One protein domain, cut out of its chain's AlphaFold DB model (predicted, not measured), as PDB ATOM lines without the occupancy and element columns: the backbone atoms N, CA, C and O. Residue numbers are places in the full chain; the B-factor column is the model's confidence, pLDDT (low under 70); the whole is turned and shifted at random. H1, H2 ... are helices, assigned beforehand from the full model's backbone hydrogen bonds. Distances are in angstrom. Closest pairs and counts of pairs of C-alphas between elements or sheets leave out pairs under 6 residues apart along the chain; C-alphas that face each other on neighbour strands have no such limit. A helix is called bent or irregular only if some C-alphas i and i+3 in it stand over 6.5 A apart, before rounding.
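Overview. This is residues 2 to 140 of the 558 residues of the protein "Tho2 domain-containing protein" of Triticum turgidum subsp. durum (UniProt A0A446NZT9). Four helices, H1, H2, H6 and H7, form an up-and-down bundle, each running against the one before it in the chain; in it the long hairpin H6 and H7 has H1 packed on H6 and H2 packed on H7. H5 crosses one end of this bundle, while the small hairpin H3 and H4 is set off to one side, touching no other named helix. The printed part has 139 residues, with seven named helices, H1 to H7 in order, and no named strand; its class is all helix. It is compact, with a radius of gyration of the C-alphas of 16.1 A, yet flat in outline, spanning 43 by 43 by 21 A.

Along the chain. Find C-alpha 2 at (45.332, -17.301, -13.514); from there H1 runs 21.5 A over residues 2 to 16. Next come H2, residues 22 to 33, 15.9 A long, and the short helices H3, residues 43 to 48, and H4, residues 53 to 60. Look for C-alpha 68 at (63.125, -32.547, -8.599), where H5 begins; it covers residues 68 to 82 in 21.1 A. H6 takes residues 91 to 107, 24.7 A, and H7, the longest, residues 111 to 138, 38.3 A, ending with C-alpha 138 at (49.989, -34.644, -5.359). H7 is irregular, with C-alphas 112 and 115 9.1 A apart, and has a kink of 39 degrees near residue 118.

Arrangement. Begin in the bundle: residues 11 to 15 of H1 touch H6, closest at the C-alphas of Val 11 and Leu 94, 6.0 A. H1 and H2 are close but not clearly touching, with the C-alphas of Ile 10 and Leu 22 7.1 A apart. H2 touches residues 124 to 134 of H7 at a shallow tilt of 28 degrees, the same way; the closest C-alphas are Glu 26 and Ile 127, 5.9 A. H6 and H7 form a helical hairpin at 18 degrees, closest at the C-alphas of Arg 102 and Cys 124, 5.7 A. H5 touches H2 at a steep tilt of 40 degrees, with the C-alphas of Ala 33 and Thr 75 closest at 4.6 A. H3 and H4 form the other hairpin, with the C-alphas of Gln 45 and Ser 59 closest at 5.4 A; H4 and H5 are apart. Every O i to N i+4 pair is within hydrogen-bond range in H1 to H5, against 11 of 13 in H6 and 22 of 24 in H7.

Size, cuts and confidence. The two C-alphas farthest apart, those of Lys 69 and Thr 112, lie 48.7 A from each other. The printed part has no cut, and no link is long. Mean pLDDT of the printed part is 89.9; look for values under 70 at residues 61 to 67 and residue 111.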
ATOM      1  N   GLU A   2      45.517 -16.828 -12.121       81.44
ATOM      2  CA  GLU A   2      45.332 -17.301 -13.514       81.44
ATOM      3  C   GLU A   2      44.916 -18.783 -13.654       81.44
ATOM      4  O   GLU A   2      43.913 -19.073 -14.300       81.44
ATOM      5  N   LEU A   3      45.606 -19.723 -12.989       90.69
ATOM      6  CA  LEU A   3      45.264 -21.157 -13.073       90.69
ATOM      7  C   LEU A   3      43.877 -21.488 -12.496       90.69
ATOM      8  O   LEU A   3      43.165 -22.320 -13.045       90.69
ATOM      9  N   LYS A   4      43.459 -20.808 -11.418       90.19
ATOM     10  CA  LYS A   4      42.133 -21.017 -10.807       90.19
ATOM     11  C   LYS A   4      41.020 -20.629 -11.785       90.19
ATOM     12  O   LYS A   4      40.058 -21.375 -11.946       90.19
ATOM     13  N   CYS A   5      41.172 -19.492 -12.472       92.25
ATOM     14  CA  CYS A   5      40.235 -19.053 -13.509       92.25
ATOM     15  C   CYS A   5      40.178 -20.045 -14.679       92.25
ATOM     16  O   CYS A   5      39.089 -20.349 -15.162       92.25
ATOM     17  N   LEU A   6      41.326 -20.594 -15.086       94.81
ATOM     18  CA  LEU A   6      41.395 -21.605 -16.139       94.81
ATOM     19  C   LEU A   6      40.683 -22.909 -15.746       94.81
ATOM     20  O   LEU A   6      39.865 -23.404 -16.516       94.81
ATOM     21  N   PHE A   7      40.914 -23.447 -14.545       95.81
ATOM     22  CA  PHE A   7      40.204 -24.653 -14.098       95.81
ATOM     23  C   PHE A   7      38.703 -24.423 -13.963       95.81
ATOM     24  O   PHE A   7      37.915 -25.282 -14.355       95.81
ATOM     25  N   GLN A   8      38.290 -23.246 -13.487       95.00
ATOM     26  CA  GLN A   8      36.877 -22.883 -13.461       95.00
ATOM     27  C   GLN A   8      36.277 -22.839 -14.873       95.00
ATOM     28  O   GLN A   8      35.153 -23.301 -15.074       95.00
ATOM     29  N   TYR A   9      37.018 -22.315 -15.853       95.62
ATOM     30  CA  TYR A   9      36.615 -22.323 -17.257       95.62
ATOM     31  C   TYR A   9      36.453 -23.753 -17.789       95.62
ATOM     32  O   TYR A   9      35.390 -24.070 -18.317       95.62
ATOM     33  N   ILE A  10      37.434 -24.635 -17.566       96.75
ATOM     34  CA  ILE A  10      37.374 -26.048 -17.986       96.75
ATOM     35  C   ILE A  10      36.162 -26.753 -17.360       96.75
ATOM     36  O   ILE A  10      35.380 -27.387 -18.065       96.75
ATOM     37  N   VAL A  11      35.937 -26.581 -16.052       96.75
ATOM     38  CA  VAL A  11      34.756 -27.114 -15.350       96.75
ATOM     39  C   VAL A  11      33.456 -26.628 -15.996       96.75
ATOM     40  O   VAL A  11      32.530 -27.412 -16.203       96.75
ATOM     41  N   ASN A  12      33.375 -25.342 -16.337       96.25
ATOM     42  CA  ASN A  12      32.192 -24.775 -16.980       96.25
ATOM     43  C   ASN A  12      31.978 -25.335 -18.397       96.25
ATOM     44  O   ASN A  12      30.828 -25.530 -18.788       96.25
ATOM     45  N   GLN A  13      33.046 -25.618 -19.150       96.31
ATOM     46  CA  GLN A  13      32.947 -26.244 -20.473       96.31
ATOM     47  C   GLN A  13      32.482 -27.699 -20.386       96.31
ATOM     48  O   GLN A  13      31.524 -28.077 -21.064       96.31
ATOM     49  N   LEU A  14      33.031 -28.481 -19.454       95.88
ATOM     50  CA  LEU A  14      32.590 -29.863 -19.235       95.88
ATOM     51  C   LEU A  14      31.118 -29.939 -18.825       95.88
ATOM     52  O   LEU A  14      30.378 -30.787 -19.326       95.88
ATOM     53  N   LYS A  15      30.648 -28.999 -17.992       94.50
ATOM     54  CA  LYS A  15      29.218 -28.875 -17.653       94.50
ATOM     55  C   LYS A  15      28.340 -28.610 -18.878       94.50
ATOM     56  O   LYS A  15      27.232 -29.133 -18.953       94.50
ATOM     57  N   LYS A  16      28.837 -27.856 -19.865       93.56
ATOM     58  CA  LYS A  16      28.169 -27.669 -21.167       93.56
ATOM     59  C   LYS A  16      28.272 -28.901 -22.076       93.56
ATOM     60  O   LYS A  16      27.598 -28.959 -23.095       93.56
ATOM     61  N   GLY A  17      29.056 -29.912 -21.697       90.19
ATOM     62  CA  GLY A  17      29.330 -31.094 -22.512       90.19
ATOM     63  C   GLY A  17      30.441 -30.900 -23.538       90.19
ATOM     64  O   GLY A  17      30.529 -31.707 -24.454       90.19
ATOM     65  N   LEU A  18      31.262 -29.860 -23.393       91.38
ATOM     66  CA  LEU A  18      32.396 -29.574 -24.267       91.38
ATOM     67  C   LEU A  18      33.690 -30.032 -23.582       91.38
ATOM     68  O   LEU A  18      33.947 -29.661 -22.437       91.38
ATOM     69  N   GLY A  19      34.481 -30.857 -24.272       90.50
ATOM     70  CA  GLY A  19      35.720 -31.447 -23.744       90.50
ATOM     71  C   GLY A  19      36.993 -31.039 -24.479       90.50
ATOM     72  O   GLY A  19      38.063 -31.543 -24.152       90.50
ATOM     73  N   THR A  20      36.914 -30.149 -25.472       90.75
ATOM     74  CA  THR A  20      38.066 -29.739 -26.292       90.75
ATOM     75  C   THR A  20      39.201 -29.169 -25.438       90.75
ATOM     76  O   THR A  20      40.373 -29.456 -25.668       90.75
ATOM     77  N   GLU A  21      38.847 -28.417 -24.400       93.06
ATOM     78  CA  GLU A  21      39.763 -27.799 -23.448       93.06
ATOM     79  C   GLU A  21      40.513 -28.790 -22.550       93.06
ATOM     80  O   GLU A  21      41.482 -28.391 -21.902       93.06
ATOM     81  N   LEU A  22      40.109 -30.065 -22.494       95.81
ATOM     82  CA  LEU A  22      40.803 -31.064 -21.677       95.81
ATOM     83  C   LEU A  22      42.269 -31.234 -22.097       95.81
ATOM     84  O   LEU A  22      43.106 -31.496 -21.240       95.81
ATOM     85  N   VAL A  23      42.606 -30.975 -23.363       94.81
ATOM     86  CA  VAL A  23      43.999 -30.962 -23.850       94.81
ATOM     87  C   VAL A  23      44.863 -29.957 -23.077       94.81
ATOM     88  O   VAL A  23      46.038 -30.196 -22.824       94.81
ATOM     89  N   VAL A  24      44.288 -28.831 -22.640       95.25
ATOM     90  CA  VAL A  24      45.019 -27.849 -21.824       95.25
ATOM     91  C   VAL A  24      45.312 -28.414 -20.436       95.25
ATOM     92  O   VAL A  24      46.387 -28.179 -19.888       95.25
ATOM     93  N   LEU A  25      44.367 -29.164 -19.859       96.12
ATOM     94  CA  LEU A  25      44.575 -29.840 -18.579       96.12
ATOM     95  C   LEU A  25      45.670 -30.909 -18.694       96.12
ATOM     96  O   LEU A  25      46.540 -30.965 -17.827       96.12
ATOM     97  N   GLU A  26      45.643 -31.692 -19.772       96.06
ATOM     98  CA  GLU A  26      46.645 -32.716 -20.085       96.06
ATOM     99  C   GLU A  26      48.063 -32.134 -20.093       96.06
ATOM    100  O   GLU A  26      48.946 -32.587 -19.353       96.06
ATOM    101  N   GLU A  27      48.250 -31.059 -20.862       94.81
ATOM    102  CA  GLU A  27      49.539 -30.391 -21.013       94.81
ATOM    103  C   GLU A  27      49.995 -29.752 -19.693       94.81
ATOM    104  O   GLU A  27      51.166 -29.830 -19.323       94.81
ATOM    105  N   LEU A  28      49.082 -29.156 -18.916       95.19
ATOM    106  CA  LEU A  28      49.419 -28.585 -17.610       95.19
ATOM    107  C   LEU A  28      49.915 -29.644 -16.626       95.19
ATOM    108  O   LEU A  28      50.911 -29.410 -15.936       95.19
ATOM    109  N   ILE A  29      49.250 -30.797 -16.552       94.81
ATOM    110  CA  ILE A  29      49.654 -31.894 -15.664       94.81
ATOM    111  C   ILE A  29      51.008 -32.455 -16.108       94.81
ATOM    112  O   ILE A  29      51.919 -32.601 -15.287       94.81
ATOM    113  N   GLN A  30      51.187 -32.680 -17.410       91.94
ATOM    114  CA  GLN A  30      52.453 -33.143 -17.969       91.94
ATOM    115  C   GLN A  30      53.599 -32.164 -17.681       91.94
ATOM    116  O   GLN A  30      54.667 -32.572 -17.219       91.94
ATOM    117  N   GLN A  31      53.399 -30.864 -17.899       90.62
ATOM    118  CA  GLN A  31      54.470 -29.885 -17.733       90.62
ATOM    119  C   GLN A  31      54.747 -29.541 -16.267       90.62
ATOM    120  O   GLN A  31      55.915 -29.409 -15.896       90.62
ATOM    121  N   MET A  32      53.715 -29.408 -15.429       92.62
ATOM    122  CA  MET A  32      53.868 -28.956 -14.042       92.62
ATOM    123  C   MET A  32      54.072 -30.091 -13.039       92.62
ATOM    124  O   MET A  32      54.705 -29.841 -12.016       92.62
ATOM    125  N   ALA A  33      53.555 -31.294 -13.309       90.50
ATOM    126  CA  ALA A  33      53.644 -32.441 -12.404       90.50
ATOM    127  C   ALA A  33      54.427 -33.634 -12.969       90.50
ATOM    128  O   ALA A  33      54.753 -34.544 -12.215       90.50
ATOM    129  N   ASN A  34      54.784 -33.613 -14.261       88.12
ATOM    130  CA  ASN A  34      55.482 -34.712 -14.939       88.12
ATOM    131  C   ASN A  34      54.733 -36.053 -14.853       88.12
ATOM    132  O   ASN A  34      55.348 -37.115 -14.874       88.12
ATOM    133  N   VAL A  35      53.405 -35.991 -14.768       89.44
ATOM    134  CA  VAL A  35      52.536 -37.162 -14.882       89.44
ATOM    135  C   VAL A  35      52.113 -37.246 -16.340       89.44
ATOM    136  O   VAL A  35      51.503 -36.313 -16.863       89.44
ATOM    137  N   GLN A  36      52.498 -38.322 -17.016       86.56
ATOM    138  CA  GLN A  36      52.257 -38.519 -18.443       86.56
ATOM    139  C   GLN A  36      51.467 -39.794 -18.650       86.56
ATOM    140  O   GLN A  36      51.829 -40.851 -18.137       86.56
ATOM    141  N   TYR A  37      50.427 -39.703 -19.465       88.00
ATOM    142  CA  TYR A  37      49.751 -40.878 -19.967       88.00
ATOM    143  C   TYR A  37      50.381 -41.281 -21.305       88.00
ATOM    144  O   TYR A  37      50.461 -40.487 -22.237       88.00
ATOM    145  N   THR A  38      50.878 -42.516 -21.383       86.00
ATOM    146  CA  THR A  38      51.495 -43.068 -22.596       86.00
ATOM    147  C   THR A  38      50.740 -44.319 -23.009       86.00
ATOM    148  O   THR A  38      50.809 -45.333 -22.323       86.00
ATOM    149  N   GLU A  39      50.037 -44.272 -24.140       88.75
ATOM    150  CA  GLU A  39      49.309 -45.452 -24.621       88.75
ATOM    151  C   GLU A  39      50.250 -46.496 -25.240       88.75
ATOM    152  O   GLU A  39      50.183 -47.683 -24.933       88.75
ATOM    153  N   ASN A  40      51.170 -46.068 -26.107       85.62
ATOM    154  CA  ASN A  40      52.087 -46.975 -26.795       85.62
ATOM    155  C   ASN A  40      53.379 -47.166 -25.997       85.62
ATOM    156  O   ASN A  40      54.403 -46.564 -26.304       85.62
ATOM    157  N   MET A  41      53.312 -48.020 -24.978       87.25
ATOM    158  CA  MET A  41      54.473 -48.446 -24.189       87.25
ATOM    159  C   MET A  41      55.185 -49.647 -24.834       87.25
ATOM    160  O   MET A  41      54.531 -50.543 -25.380       87.25
ATOM    161  N   THR A  42      56.517 -49.691 -24.747       89.50
ATOM    162  CA  THR A  42      57.303 -50.896 -25.068       89.50
ATOM    163  C   THR A  42      57.117 -51.976 -23.999       89.50
ATOM    164  O   THR A  42      56.692 -51.684 -22.881       89.50
ATOM    165  N   ASP A  43      57.467 -53.231 -24.304       88.06
ATOM    166  CA  ASP A  43      57.390 -54.331 -23.328       88.06
ATOM    167  C   ASP A  43      58.191 -54.033 -22.056       88.06
ATOM    168  O   ASP A  43      57.713 -54.269 -20.951       88.06
ATOM    169  N   GLU A  44      59.369 -53.436 -22.222       89.44
ATOM    170  CA  GLU A  44      60.235 -53.000 -21.130       89.44
ATOM    171  C   GLU A  44      59.612 -51.894 -20.274       89.44
ATOM    172  O   GLU A  44      59.750 -51.910 -19.051       89.44
ATOM    173  N   GLN A  45      58.921 -50.938 -20.902       90.25
ATOM    174  CA  GLN A  45      58.222 -49.873 -20.189       90.25
ATOM    175  C   GLN A  45      57.041 -50.432 -19.399       90.25
ATOM    176  O   GLN A  45      56.900 -50.103 -18.226       90.25
ATOM    177  N   VAL A  46      56.226 -51.303 -20.002       90.75
ATOM    178  CA  VAL A  46      55.089 -51.933 -19.309       90.75
ATOM    179  C   VAL A  46      55.566 -52.756 -18.109       90.75
ATOM    180  O   VAL A  46      54.971 -52.663 -17.038       90.75
ATOM    181  N   ASP A  47      56.655 -53.514 -18.261       91.88
ATOM    182  CA  ASP A  47      57.250 -54.293 -17.171       91.88
ATOM    183  C   ASP A  47      57.842 -53.388 -16.076       91.88
ATOM    184  O   ASP A  47      57.611 -53.593 -14.886       91.88
ATOM    185  N   GLY A  48      58.516 -52.301 -16.467       91.75
ATOM    186  CA  GLY A  48      59.009 -51.278 -15.544       91.75
ATOM    187  C   GLY A  48      57.901 -50.565 -14.760       91.75
ATOM    188  O   GLY A  48      58.099 -50.225 -13.593       91.75
ATOM    189  N   MET A  49      56.708 -50.403 -15.350       90.19
ATOM    190  CA  MET A  49      55.530 -49.841 -14.672       90.19
ATOM    191  C   MET A  49      54.980 -50.739 -13.551       90.19
ATOM    192  O   MET A  49      54.243 -50.247 -12.696       90.19
ATOM    193  N   ALA A  50      55.349 -52.024 -13.511       93.12
ATOM    194  CA  ALA A  50      55.044 -52.906 -12.386       93.12
ATOM    195  C   ALA A  50      55.925 -52.639 -11.155       93.12
ATOM    196  O   ALA A  50      55.604 -53.121 -10.076       93.12
ATOM    197  N   GLY A  51      57.034 -51.912 -11.310       93.44
ATOM    198  CA  GLY A  51      58.000 -51.655 -10.245       93.44
ATOM    199  C   GLY A  51      57.573 -50.614  -9.214       93.44
ATOM    200  O   GLY A  51      56.509 -49.996  -9.294       93.44
ATOM    201  N   SER A  52      58.466 -50.378  -8.257       93.50
ATOM    202  CA  SER A  52      58.366 -49.298  -7.276       93.50
ATOM    203  C   SER A  52      58.498 -47.925  -7.933       93.50
ATOM    204  O   SER A  52      58.907 -47.795  -9.088       93.50
ATOM    205  N   GLU A  53      58.159 -46.873  -7.185       88.56
ATOM    206  CA  GLU A  53      58.162 -45.485  -7.656       88.56
ATOM    207  C   GLU A  53      59.429 -45.116  -8.440       88.56
ATOM    208  O   GLU A  53      59.321 -44.578  -9.542       88.56
ATOM    209  N   THR A  54      60.620 -45.448  -7.933       89.94
ATOM    210  CA  THR A  54      61.872 -45.063  -8.596       89.94
ATOM    211  C   THR A  54      62.053 -45.794  -9.923       89.94
ATOM    212  O   THR A  54      62.422 -45.159 -10.912       89.94
ATOM    213  N   LEU A  55      61.732 -47.091  -9.988       91.25
ATOM    214  CA  LEU A  55      61.817 -47.866 -11.230       91.25
ATOM    215  C   LEU A  55      60.806 -47.377 -12.277       91.25
ATOM    216  O   LEU A  55      61.160 -47.232 -13.449       91.25
ATOM    217  N   ARG A  56      59.573 -47.055 -11.862       88.81
ATOM    218  CA  ARG A  56      58.543 -46.494 -12.757       88.81
ATOM    219  C   ARG A  56      58.960 -45.140 -13.311       88.81
ATOM    220  O   ARG A  56      58.792 -44.880 -14.501       88.81
ATOM    221  N   LEU A  57      59.555 -44.289 -12.475       82.75
ATOM    222  CA  LEU A  57      60.115 -43.016 -12.923       82.75
ATOM    223  C   LEU A  57      61.237 -43.248 -13.943       82.75
ATOM    224  O   LEU A  57      61.184 -42.674 -15.021       82.75
ATOM    225  N   GLN A  58      62.205 -44.133 -13.684       80.25
ATOM    226  CA  GLN A  58      63.264 -44.415 -14.668       80.25
ATOM    227  C   GLN A  58      62.727 -45.008 -15.979       80.25
ATOM    228  O   GLN A  58      63.246 -44.694 -17.046       80.25
ATOM    229  N   SER A  59      61.664 -45.813 -15.909       77.69
ATOM    230  CA  SER A  59      61.055 -46.466 -17.077       77.69
ATOM    231  C   SER A  59      60.174 -45.523 -17.909       77.69
ATOM    232  O   SER A  59      60.071 -45.686 -19.124       77.69
ATOM    233  N   SER A  60      59.543 -44.531 -17.274       70.19
ATOM    234  CA  SER A  60      58.708 -43.513 -17.938       70.19
ATOM    235  C   SER A  60      59.516 -42.328 -18.474       70.19
ATOM    236  O   SER A  60      59.106 -41.670 -19.430       70.19
ATOM    237  N   LEU A  61      60.679 -42.046 -17.885       61.78
ATOM    238  CA  LEU A  61      61.535 -40.947 -18.302       61.78
ATOM    239  C   LEU A  61      62.252 -41.291 -19.613       61.78
ATOM    240  O   LEU A  61      63.206 -42.066 -19.641       61.78
ATOM    241  N   PHE A  62      61.890 -40.589 -20.687       54.12
ATOM    242  CA  PHE A  62      62.713 -40.428 -21.894       54.12
ATOM    243  C   PHE A  62      63.995 -39.610 -21.597       54.12
ATOM    244  O   PHE A  62      64.257 -38.581 -22.215       54.12
ATOM    245  N   GLY A  63      64.777 -39.999 -20.586       46.12
ATOM    246  CA  GLY A  63      66.076 -39.403 -20.266       46.12
ATOM    247  C   GLY A  63      66.067 -37.968 -19.714       46.12
ATOM    248  O   GLY A  63      67.136 -37.372 -19.605       46.12
ATOM    249  N   SER A  64      64.918 -37.380 -19.347       48.59
ATOM    250  CA  SER A  64      64.879 -35.998 -18.837       48.59
ATOM    251  C   SER A  64      65.033 -35.936 -17.313       48.59
ATOM    252  O   SER A  64      64.072 -36.066 -16.558       48.59
ATOM    253  N   THR A  65      66.250 -35.687 -16.831       54.44
ATOM    254  CA  THR A  65      66.529 -35.337 -15.430       54.44
ATOM    255  C   THR A  65      66.037 -33.916 -15.131       54.44
ATOM    256  O   THR A  65      66.814 -32.965 -15.031       54.44
ATOM    257  N   ARG A  66      64.718 -33.736 -14.979       62.47
ATOM    258  CA  ARG A  66      64.171 -32.480 -14.445       62.47
ATOM    259  C   ARG A  66      64.621 -32.303 -12.995       62.47
ATOM    260  O   ARG A  66      64.697 -33.252 -12.219       62.47
ATOM    261  N   ASN A  67      64.917 -31.062 -12.613       69.75
ATOM    262  CA  ASN A  67      65.281 -30.740 -11.238       69.75
ATOM    263  C   ASN A  67      64.084 -31.017 -10.310       69.75
ATOM    264  O   ASN A  67      63.110 -30.264 -10.315       69.75
ATOM    265  N   TYR A  68      64.183 -32.075  -9.500       75.69
ATOM    266  CA  TYR A  68      63.125 -32.547  -8.599       75.69
ATOM    267  C   TYR A  68      62.557 -31.440  -7.694       75.69
ATOM    268  O   TYR A  68      61.352 -31.367  -7.473       75.69
ATOM    269  N   LYS A  69      63.395 -30.499  -7.229       82.38
ATOM    270  CA  LYS A  69      62.936 -29.371  -6.397       82.38
ATOM    271  C   LYS A  69      62.039 -28.403  -7.168       82.38
ATOM    272  O   LYS A  69      61.064 -27.896  -6.618       82.38
ATOM    273  N   VAL A  70      62.382 -28.127  -8.427       85.06
ATOM    274  CA  VAL A  70      61.586 -27.250  -9.298       85.06
ATOM    275  C   VAL A  70      60.264 -27.927  -9.630       85.06
ATOM    276  O   VAL A  70      59.223 -27.289  -9.498       85.06
ATOM    277  N   LEU A  71      60.314 -29.221  -9.965       86.12
ATOM    278  CA  LEU A  71      59.131 -30.020 -10.254       86.12
ATOM    279  C   LEU A  71      58.172 -30.062  -9.058       86.12
ATOM    280  O   LEU A  71      57.011 -29.709  -9.197       86.12
ATOM    281  N   ASN A  72      58.652 -30.367  -7.851       88.00
ATOM    282  CA  ASN A  72      57.792 -30.382  -6.663       88.00
ATOM    283  C   ASN A  72      57.126 -29.025  -6.404       88.00
ATOM    284  O   ASN A  72      55.963 -28.961  -6.007       88.00
ATOM    285  N   LYS A  73      57.836 -27.915  -6.647       92.12
ATOM    286  CA  LYS A  73      57.260 -26.573  -6.507       92.12
ATOM    287  C   LYS A  73      56.163 -26.314  -7.545       92.12
ATOM    288  O   LYS A  73      55.143 -25.720  -7.190       92.12
ATOM    289  N   SER A  74      56.342 -26.743  -8.797       93.06
ATOM    290  CA  SER A  74      55.301 -26.623  -9.826       93.06
ATOM    291  C   SER A  74      54.112 -27.545  -9.554       93.06
ATOM    292  O   SER A  74      52.981 -27.067  -9.635       93.06
ATOM    293  N   THR A  75      54.340 -28.789  -9.124       93.25
ATOM    294  CA  THR A  75      53.286 -29.735  -8.719       93.25
ATOM    295  C   THR A  75      52.442 -29.158  -7.588       93.25
ATOM    296  O   THR A  75      51.217 -29.124  -7.685       93.25
ATOM    297  N   ASN A  76      53.084 -28.618  -6.545       94.00
ATOM    298  CA  ASN A  76      52.384 -27.975  -5.433       94.00
ATOM    299  C   ASN A  76      51.566 -26.767  -5.906       94.00
ATOM    300  O   ASN A  76      50.405 -26.640  -5.540       94.00
ATOM    301  N   LYS A  77      52.117 -25.917  -6.785       94.31
ATOM    302  CA  LYS A  77      51.378 -24.770  -7.341       94.31
ATOM    303  C   LYS A  77      50.144 -25.204  -8.144       94.31
ATOM    304  O   LYS A  77      49.107 -24.543  -8.063       94.31
ATOM    305  N   LEU A  78      50.257 -26.285  -8.920       95.69
ATOM    306  CA  LEU A  78      49.142 -26.874  -9.663       95.69
ATOM    307  C   LEU A  78      48.066 -27.399  -8.699       95.69
ATOM    308  O   LEU A  78      46.908 -26.995  -8.794       95.69
ATOM    309  N   ARG A  79      48.466 -28.222  -7.723       95.88
ATOM    310  CA  ARG A  79      47.585 -28.766  -6.680       95.88
ATOM    311  C   ARG A  79      46.863 -27.666  -5.910       95.88
ATOM    312  O   ARG A  79      45.643 -27.700  -5.811       95.88
ATOM    313  N   ASP A  80      47.592 -26.680  -5.400       94.50
ATOM    314  CA  ASP A  80      47.038 -25.599  -4.576       94.50
ATOM    315  C   ASP A  80      46.068 -24.710  -5.377       94.50
ATOM    316  O   ASP A  80      45.191 -24.062  -4.809       94.50
ATOM    317  N   SER A  81      46.184 -24.698  -6.712       94.62
ATOM    318  CA  SER A  81      45.228 -24.016  -7.594       94.62
ATOM    319  C   SER A  81      43.914 -24.793  -7.772       94.62
ATOM    320  O   SER A  81      42.883 -24.171  -8.019       94.62
ATOM    321  N   LEU A  82      43.939 -26.126  -7.640       95.12
ATOM    322  CA  LEU A  82      42.764 -27.013  -7.682       95.12
ATOM    323  C   LEU A  82      42.119 -27.207  -6.300       95.12
ATOM    324  O   LEU A  82      40.906 -27.408  -6.205       95.12
ATOM    325  N   LEU A  83      42.931 -27.129  -5.243       93.94
ATOM    326  CA  LEU A  83      42.561 -27.254  -3.833       93.94
ATOM    327  C   LEU A  83      42.911 -25.972  -3.051       93.94
ATOM    328  O   LEU A  83      43.711 -26.022  -2.112       93.94
ATOM    329  N   PRO A  84      42.350 -24.808  -3.425       91.25
ATOM    330  CA  PRO A  84      42.536 -23.590  -2.649       91.25
ATOM    331  C   PRO A  84      41.958 -23.736  -1.231       91.25
ATOM    332  O   PRO A  84      41.070 -24.553  -0.980       91.25
ATOM    333  N   LYS A  85      42.451 -22.905  -0.302       87.44
ATOM    334  CA  LYS A  85      41.889 -22.808   1.057       87.44
ATOM    335  C   LYS A  85      40.439 -22.315   1.034       87.44
ATOM    336  O   LYS A  85      39.617 -22.834   1.781       87.44
ATOM    337  N   ASP A  86      40.148 -21.362   0.149       88.25
ATOM    338  CA  ASP A  86      38.809 -20.808  -0.054       88.25
ATOM    339  C   ASP A  86      38.052 -21.582  -1.135       88.25
ATOM    340  O   ASP A  86      38.612 -21.903  -2.188       88.25
ATOM    341  N   GLU A  87      36.756 -21.797  -0.923       84.94
ATOM    342  CA  GLU A  87      35.875 -22.412  -1.918       84.94
ATOM    343  C   GLU A  87      35.757 -21.558  -3.210       84.94
ATOM    344  O   GLU A  87      35.973 -20.339  -3.194       84.94
ATOM    345  N   PRO A  88      35.437 -22.164  -4.372       86.69
ATOM    346  CA  PRO A  88      35.229 -23.594  -4.592       86.69
ATOM    347  C   PRO A  88      36.542 -24.375  -4.777       86.69
ATOM    348  O   PRO A  88      37.435 -23.939  -5.515       86.69
ATOM    349  N   LYS A  89      36.627 -25.567  -4.179       92.94
ATOM    350  CA  LYS A  89      37.642 -26.584  -4.504       92.94
ATOM    351  C   LYS A  89      37.224 -27.346  -5.758       92.94
ATOM    352  O   LYS A  89      36.168 -27.973  -5.798       92.94
ATOM    353  N   LEU A  90      38.057 -27.304  -6.795       95.50
ATOM    354  CA  LEU A  90      37.710 -27.835  -8.117       95.50
ATOM    355  C   LEU A  90      38.296 -29.220  -8.396       95.50
ATOM    356  O   LEU A  90      37.882 -29.841  -9.368       95.50
ATOM    357  N   ALA A  91      39.194 -29.730  -7.546       95.94
ATOM    358  CA  ALA A  91      39.880 -30.997  -7.791       95.94
ATOM    359  C   ALA A  91      38.925 -32.174  -8.067       95.94
ATOM    360  O   ALA A  91      39.019 -32.824  -9.109       95.94
ATOM    361  N   ILE A  92      37.978 -32.410  -7.154       96.19
ATOM    362  CA  ILE A  92      37.012 -33.513  -7.232       96.19
ATOM    363  C   ILE A  92      35.883 -33.227  -8.227       96.19
ATOM    364  O   ILE A  92      35.603 -34.105  -9.041       96.19
ATOM    365  N   PRO A  93      35.271 -32.023  -8.269       96.38
ATOM    366  CA  PRO A  93      34.324 -31.694  -9.332       96.38
ATOM    367  C   PRO A  93      34.893 -31.910 -10.734       96.38
ATOM    368  O   PRO A  93      34.201 -32.446 -11.593       96.38
ATOM    369  N   LEU A  94      36.155 -31.537 -10.968       97.56
ATOM    370  CA  LEU A  94      36.821 -31.757 -12.248       97.56
ATOM    371  C   LEU A  94      37.027 -33.255 -12.526       97.56
ATOM    372  O   LEU A  94      36.735 -33.691 -13.635       97.56
ATOM    373  N   LEU A  95      37.430 -34.052 -11.527       97.94
ATOM    374  CA  LEU A  95      37.582 -35.510 -11.661       97.94
ATOM    375  C   LEU A  95      36.268 -36.174 -12.091       97.94
ATOM    376  O   LEU A  95      36.238 -36.930 -13.060       97.94
ATOM    377  N   LEU A  96      35.179 -35.849 -11.388       98.12
ATOM    378  CA  LEU A  96      33.848 -36.385 -11.666       98.12
ATOM    379  C   LEU A  96      33.348 -35.948 -13.046       98.12
ATOM    380  O   LEU A  96      32.813 -36.766 -13.788       98.12
ATOM    381  N   LEU A  97      33.564 -34.684 -13.423       98.06
ATOM    382  CA  LEU A  97      33.152 -34.173 -14.729       98.06
ATOM    383  C   LEU A  97      33.935 -34.804 -15.883       98.06
ATOM    384  O   LEU A  97      33.331 -35.074 -16.915       98.06
ATOM    385  N   ILE A  98      35.236 -35.072 -15.728       98.19
ATOM    386  CA  ILE A  98      36.021 -35.799 -16.740       98.19
ATOM    387  C   ILE A  98      35.482 -37.229 -16.886       98.19
ATOM    388  O   ILE A  98      35.228 -37.681 -18.002       98.19
ATOM    389  N   ALA A  99      35.247 -37.920 -15.765       97.94
ATOM    390  CA  ALA A  99      34.701 -39.275 -15.761       97.94
ATOM    391  C   ALA A  99      33.313 -39.349 -16.427       97.94
ATOM    392  O   ALA A  99      33.079 -40.211 -17.271       97.94
ATOM    393  N   GLN A 100      32.416 -38.409 -16.120       97.12
ATOM    394  CA  GLN A 100      31.098 -38.314 -16.756       97.12
ATOM    395  C   GLN A 100      31.189 -37.914 -18.232       97.12
ATOM    396  O   GLN A 100      30.423 -38.412 -19.060       97.12
ATOM    397  N   HIS A 101      32.114 -37.014 -18.581       96.56
ATOM    398  CA  HIS A 101      32.302 -36.582 -19.962       96.56
ATOM    399  C   HIS A 101      32.734 -37.745 -20.856       96.56
ATOM    400  O   HIS A 101      32.193 -37.876 -21.951       96.56
ATOM    401  N   ARG A 102      33.600 -38.642 -20.361       95.88
ATOM    402  CA  ARG A 102      33.982 -39.877 -21.061       95.88
ATOM    403  C   ARG A 102      32.758 -40.679 -21.523       95.88
ATOM    404  O   ARG A 102      32.671 -41.007 -22.700       95.88
ATOM    405  N   SER A 103      31.789 -40.943 -20.643       93.94
ATOM    406  CA  SER A 103      30.560 -41.668 -21.019       93.94
ATOM    407  C   SER A 103      29.639 -40.819 -21.908       93.94
ATOM    408  O   SER A 103      29.033 -41.325 -22.854       93.94
ATOM    409  N   LYS A 104      29.565 -39.504 -21.662       93.06
ATOM    410  CA  LYS A 104      28.754 -38.568 -22.457       93.06
ATOM    411  C   LYS A 104      29.191 -38.497 -23.922       93.06
ATOM    412  O   LYS A 104      28.323 -38.322 -24.773       93.06
ATOM    413  N   ILE A 105      30.485 -38.653 -24.221       93.44
ATOM    414  CA  ILE A 105      30.997 -38.705 -25.603       93.44
ATOM    415  C   ILE A 105      30.274 -39.794 -26.398       93.44
ATOM    416  O   ILE A 105      29.844 -39.532 -27.513       93.44
ATOM    417  N   ILE A 106      30.085 -40.979 -25.814       90.31
ATOM    418  CA  ILE A 106      29.405 -42.098 -26.479       90.31
ATOM    419  C   ILE A 106      27.894 -41.851 -26.550       90.31
ATOM    420  O   ILE A 106      27.289 -42.032 -27.602       90.31
ATOM    421  N   ILE A 107      27.276 -41.422 -25.445       89.12
ATOM    422  CA  ILE A 107      25.813 -41.258 -25.350       89.12
ATOM    423  C   ILE A 107      25.297 -40.164 -26.295       89.12
ATOM    424  O   ILE A 107      24.221 -40.304 -26.870       89.12
ATOM    425  N   ASN A 108      26.059 -39.079 -26.452       87.06
ATOM    426  CA  ASN A 108      25.680 -37.935 -27.280       87.06
ATOM    427  C   ASN A 108      26.257 -38.002 -28.702       87.06
ATOM    428  O   ASN A 108      26.104 -37.039 -29.453       87.06
ATOM    429  N   ALA A 109      26.963 -39.076 -29.061       83.81
ATOM    430  CA  ALA A 109      27.554 -39.200 -30.382       83.81
ATOM    431  C   ALA A 109      26.482 -39.423 -31.453       83.81
ATOM    432  O   ALA A 109      25.763 -40.422 -31.436       83.81
ATOM    433  N   ASP A 110      26.475 -38.559 -32.465       75.06
ATOM    434  CA  ASP A 110      25.878 -38.895 -33.751       75.06
ATOM    435  C   ASP A 110      26.829 -39.867 -34.465       75.06
ATOM    436  O   ASP A 110      27.957 -39.513 -34.819       75.06
ATOM    437  N   ALA A 111      26.393 -41.117 -34.661       68.69
ATOM    438  CA  ALA A 111      27.215 -42.240 -35.141       68.69
ATOM    439  C   ALA A 111      27.791 -42.081 -36.571       68.69
ATOM    440  O   ALA A 111      28.394 -43.007 -37.109       68.69
ATOM    441  N   THR A 112      27.631 -40.912 -37.190       74.69
ATOM    442  CA  THR A 112      28.076 -40.584 -38.548       74.69
ATOM    443  C   THR A 112      29.595 -40.714 -38.725       74.69
ATOM    444  O   THR A 112      30.047 -41.130 -39.788       74.69
ATOM    445  N   TYR A 113      30.392 -40.403 -37.693       83.88
ATOM    446  CA  TYR A 113      31.862 -40.448 -37.749       83.88
ATOM    447  C   TYR A 113      32.459 -41.204 -36.556       83.88
ATOM    448  O   TYR A 113      33.134 -40.622 -35.706       83.88
ATOM    449  N   ILE A 114      32.233 -42.520 -36.502       88.94
ATOM    450  CA  ILE A 114      32.632 -43.370 -35.366       88.94
ATOM    451  C   ILE A 114      34.119 -43.246 -34.988       88.94
ATOM    452  O   ILE A 114      34.440 -43.220 -33.805       88.94
ATOM    453  N   LYS A 115      35.016 -43.057 -35.969       90.19
ATOM    454  CA  LYS A 115      36.453 -42.847 -35.726       90.19
ATOM    455  C   LYS A 115      36.715 -41.622 -34.843       90.19
ATOM    456  O   LYS A 115      37.458 -41.708 -33.875       90.19
ATOM    457  N   MET A 116      36.070 -40.493 -35.146       90.56
ATOM    458  CA  MET A 116      36.236 -39.262 -34.364       90.56
ATOM    459  C   MET A 116      35.682 -39.416 -32.946       90.56
ATOM    460  O   MET A 116      36.260 -38.886 -32.001       90.56
ATOM    461  N   VAL A 117      34.578 -40.154 -32.791       92.69
ATOM    462  CA  VAL A 117      33.995 -40.461 -31.476       92.69
ATOM    463  C   VAL A 117      34.962 -41.314 -30.654       92.69
ATOM    464  O   VAL A 117      35.222 -40.989 -29.496       92.69
ATOM    465  N   SER A 118      35.555 -42.352 -31.257       93.69
ATOM    466  CA  SER A 118      36.581 -43.182 -30.615       93.69
ATOM    467  C   SER A 118      37.804 -42.363 -30.199       93.69
ATOM    468  O   SER A 118      38.236 -42.472 -29.057       93.69
ATOM    469  N   GLU A 119      38.316 -41.480 -31.061       93.50
ATOM    470  CA  GLU A 119      39.455 -40.608 -30.732       93.50
ATOM    471  C   GLU A 119      39.149 -39.640 -29.574       93.50
ATOM    472  O   GLU A 119      40.002 -39.400 -28.715       93.50
ATOM    473  N   GLN A 120      37.936 -39.076 -29.528       94.06
ATOM    474  CA  GLN A 120      37.507 -38.214 -28.422       94.06
ATOM    475  C   GLN A 120      37.404 -38.994 -27.111       94.06
ATOM    476  O   GLN A 120      37.870 -38.512 -26.075       94.06
ATOM    477  N   PHE A 121      36.822 -40.196 -27.157       96.00
ATOM    478  CA  PHE A 121      36.721 -41.077 -26.001       96.00
ATOM    479  C   PHE A 121      38.106 -41.456 -25.475       96.00
ATOM    480  O   PHE A 121      38.377 -41.257 -24.290       96.00
ATOM    481  N   ASP A 122      38.997 -41.914 -26.356       96.81
ATOM    482  CA  ASP A 122      40.358 -42.332 -26.020       96.81
ATOM    483  C   ASP A 122      41.158 -41.188 -25.385       96.81
ATOM    484  O   ASP A 122      41.821 -41.377 -24.363       96.81
ATOM    485  N   ARG A 123      41.033 -39.969 -25.925       96.00
ATOM    486  CA  ARG A 123      41.665 -38.776 -25.351       96.00
ATOM    487  C   ARG A 123      41.113 -38.443 -23.969       96.00
ATOM    488  O   ARG A 123      41.882 -38.255 -23.031       96.00
ATOM    489  N   CYS A 124      39.790 -38.384 -23.817       97.50
ATOM    490  CA  CYS A 124      39.171 -38.099 -22.522       97.50
ATOM    491  C   CYS A 124      39.550 -39.157 -21.477       97.50
ATOM    492  O   CYS A 124      39.796 -38.831 -20.316       97.50
ATOM    493  N   HIS A 125      39.616 -40.422 -21.888       98.00
ATOM    494  CA  HIS A 125      40.004 -41.533 -21.039       98.00
ATOM    495  C   HIS A 125      41.484 -41.456 -20.621       98.00
ATOM    496  O   HIS A 125      41.785 -41.620 -19.442       98.00
ATOM    497  N   GLY A 126      42.402 -41.120 -21.531       97.38
ATOM    498  CA  GLY A 126      43.808 -40.878 -21.189       97.38
ATOM    499  C   GLY A 126      43.991 -39.750 -20.167       97.38
ATOM    500  O   GLY A 126      44.706 -39.907 -19.177       97.38
ATOM    501  N   ILE A 127      43.263 -38.645 -20.347       97.94
ATOM    502  CA  ILE A 127      43.287 -37.491 -19.433       97.94
ATOM    503  C   ILE A 127      42.700 -37.856 -18.065       97.94
ATOM    504  O   ILE A 127      43.215 -37.420 -17.037       97.94
ATOM    505  N   LEU A 128      41.659 -38.693 -18.026       98.38
ATOM    506  CA  LEU A 128      41.107 -39.229 -16.782       98.38
ATOM    507  C   LEU A 128      42.155 -40.028 -15.995       98.38
ATOM    508  O   LEU A 128      42.307 -39.803 -14.795       98.38
ATOM    509  N   LEU A 129      42.884 -40.929 -16.663       97.56
ATOM    510  CA  LEU A 129      43.947 -41.724 -16.040       97.56
ATOM    511  C   LEU A 129      45.062 -40.824 -15.494       97.56
ATOM    512  O   LEU A 129      45.425 -40.933 -14.322       97.56
ATOM    513  N   GLN A 130      45.542 -39.890 -16.317       96.44
ATOM    514  CA  GLN A 130      46.583 -38.932 -15.947       96.44
ATOM    515  C   GLN A 130      46.161 -38.069 -14.745       96.44
ATOM    516  O   GLN A 130      46.943 -37.848 -13.820       96.44
ATOM    517  N   TYR A 131      44.916 -37.588 -14.739       98.06
ATOM    518  CA  TYR A 131      44.403 -36.733 -13.675       98.06
ATOM    519  C   TYR A 131      44.176 -37.495 -12.366       98.06
ATOM    520  O   TYR A 131      44.510 -36.978 -11.299       98.06
ATOM    521  N   ALA A 132      43.669 -38.730 -12.427       97.19
ATOM    522  CA  ALA A 132      43.533 -39.593 -11.254       97.19
ATOM    523  C   ALA A 132      44.904 -39.899 -10.620       97.19
ATOM    524  O   ALA A 132      45.070 -39.761  -9.405       97.19
ATOM    525  N   GLU A 133      45.912 -40.231 -11.437       94.69
ATOM    526  CA  GLU A 133      47.286 -40.454 -10.972       94.69
ATOM    527  C   GLU A 133      47.887 -39.190 -10.340       94.69
ATOM    528  O   GLU A 133      48.424 -39.237  -9.227       94.69
ATOM    529  N   PHE A 134      47.733 -38.039 -10.999       96.00
ATOM    530  CA  PHE A 134      48.169 -36.751 -10.467       96.00
ATOM    531  C   PHE A 134      47.527 -36.443  -9.111       96.00
ATOM    532  O   PHE A 134      48.239 -36.114  -8.166       96.00
ATOM    533  N   LEU A 135      46.203 -36.572  -8.979       95.75
ATOM    534  CA  LEU A 135      45.528 -36.278  -7.715       95.75
ATOM    535  C   LEU A 135      46.016 -37.194  -6.595       95.75
ATOM    536  O   LEU A 135      46.276 -36.705  -5.499       95.75
ATOM    537  N   SER A 136      46.184 -38.489  -6.876       93.81
ATOM    538  CA  SER A 136      46.655 -39.462  -5.884       93.81
ATOM    539  C   SER A 136      48.096 -39.220  -5.419       93.81
ATOM    540  O   SER A 136      48.411 -39.486  -4.264       93.81
ATOM    541  N   SER A 137      48.958 -38.685  -6.291       91.25
ATOM    542  CA  SER A 137      50.373 -38.425  -5.984       91.25
ATOM    543  C   SER A 137      50.639 -37.015  -5.444       91.25
ATOM    544  O   SER A 137      51.613 -36.802  -4.724       91.25
ATOM    545  N   ALA A 138      49.786 -36.037  -5.757       92.50
ATOM    546  CA  ALA A 138      49.989 -34.644  -5.359       92.50
ATOM    547  C   ALA A 138      49.531 -34.329  -3.922       92.50
ATOM    548  O   ALA A 138      49.987 -33.341  -3.332       92.50
ATOM    549  N   VAL A 139      48.621 -35.125  -3.352       93.19
ATOM    550  CA  VAL A 139      48.093 -34.946  -1.988       93.19
ATOM    551  C   VAL A 139      48.569 -36.066  -1.064       93.19
ATOM    552  O   VAL A 139      48.980 -37.130  -1.516       93.19
ATOM    553  N   THR A 140      48.514 -35.848   0.253       92.12
ATOM    554  CA  THR A 140      48.810 -36.928   1.204       92.12
ATOM    555  C   THR A 140      47.713 -37.999   1.156       92.12
ATOM    556  O   THR A 140      46.555 -37.651   0.912       92.12
TER     557      THR A 140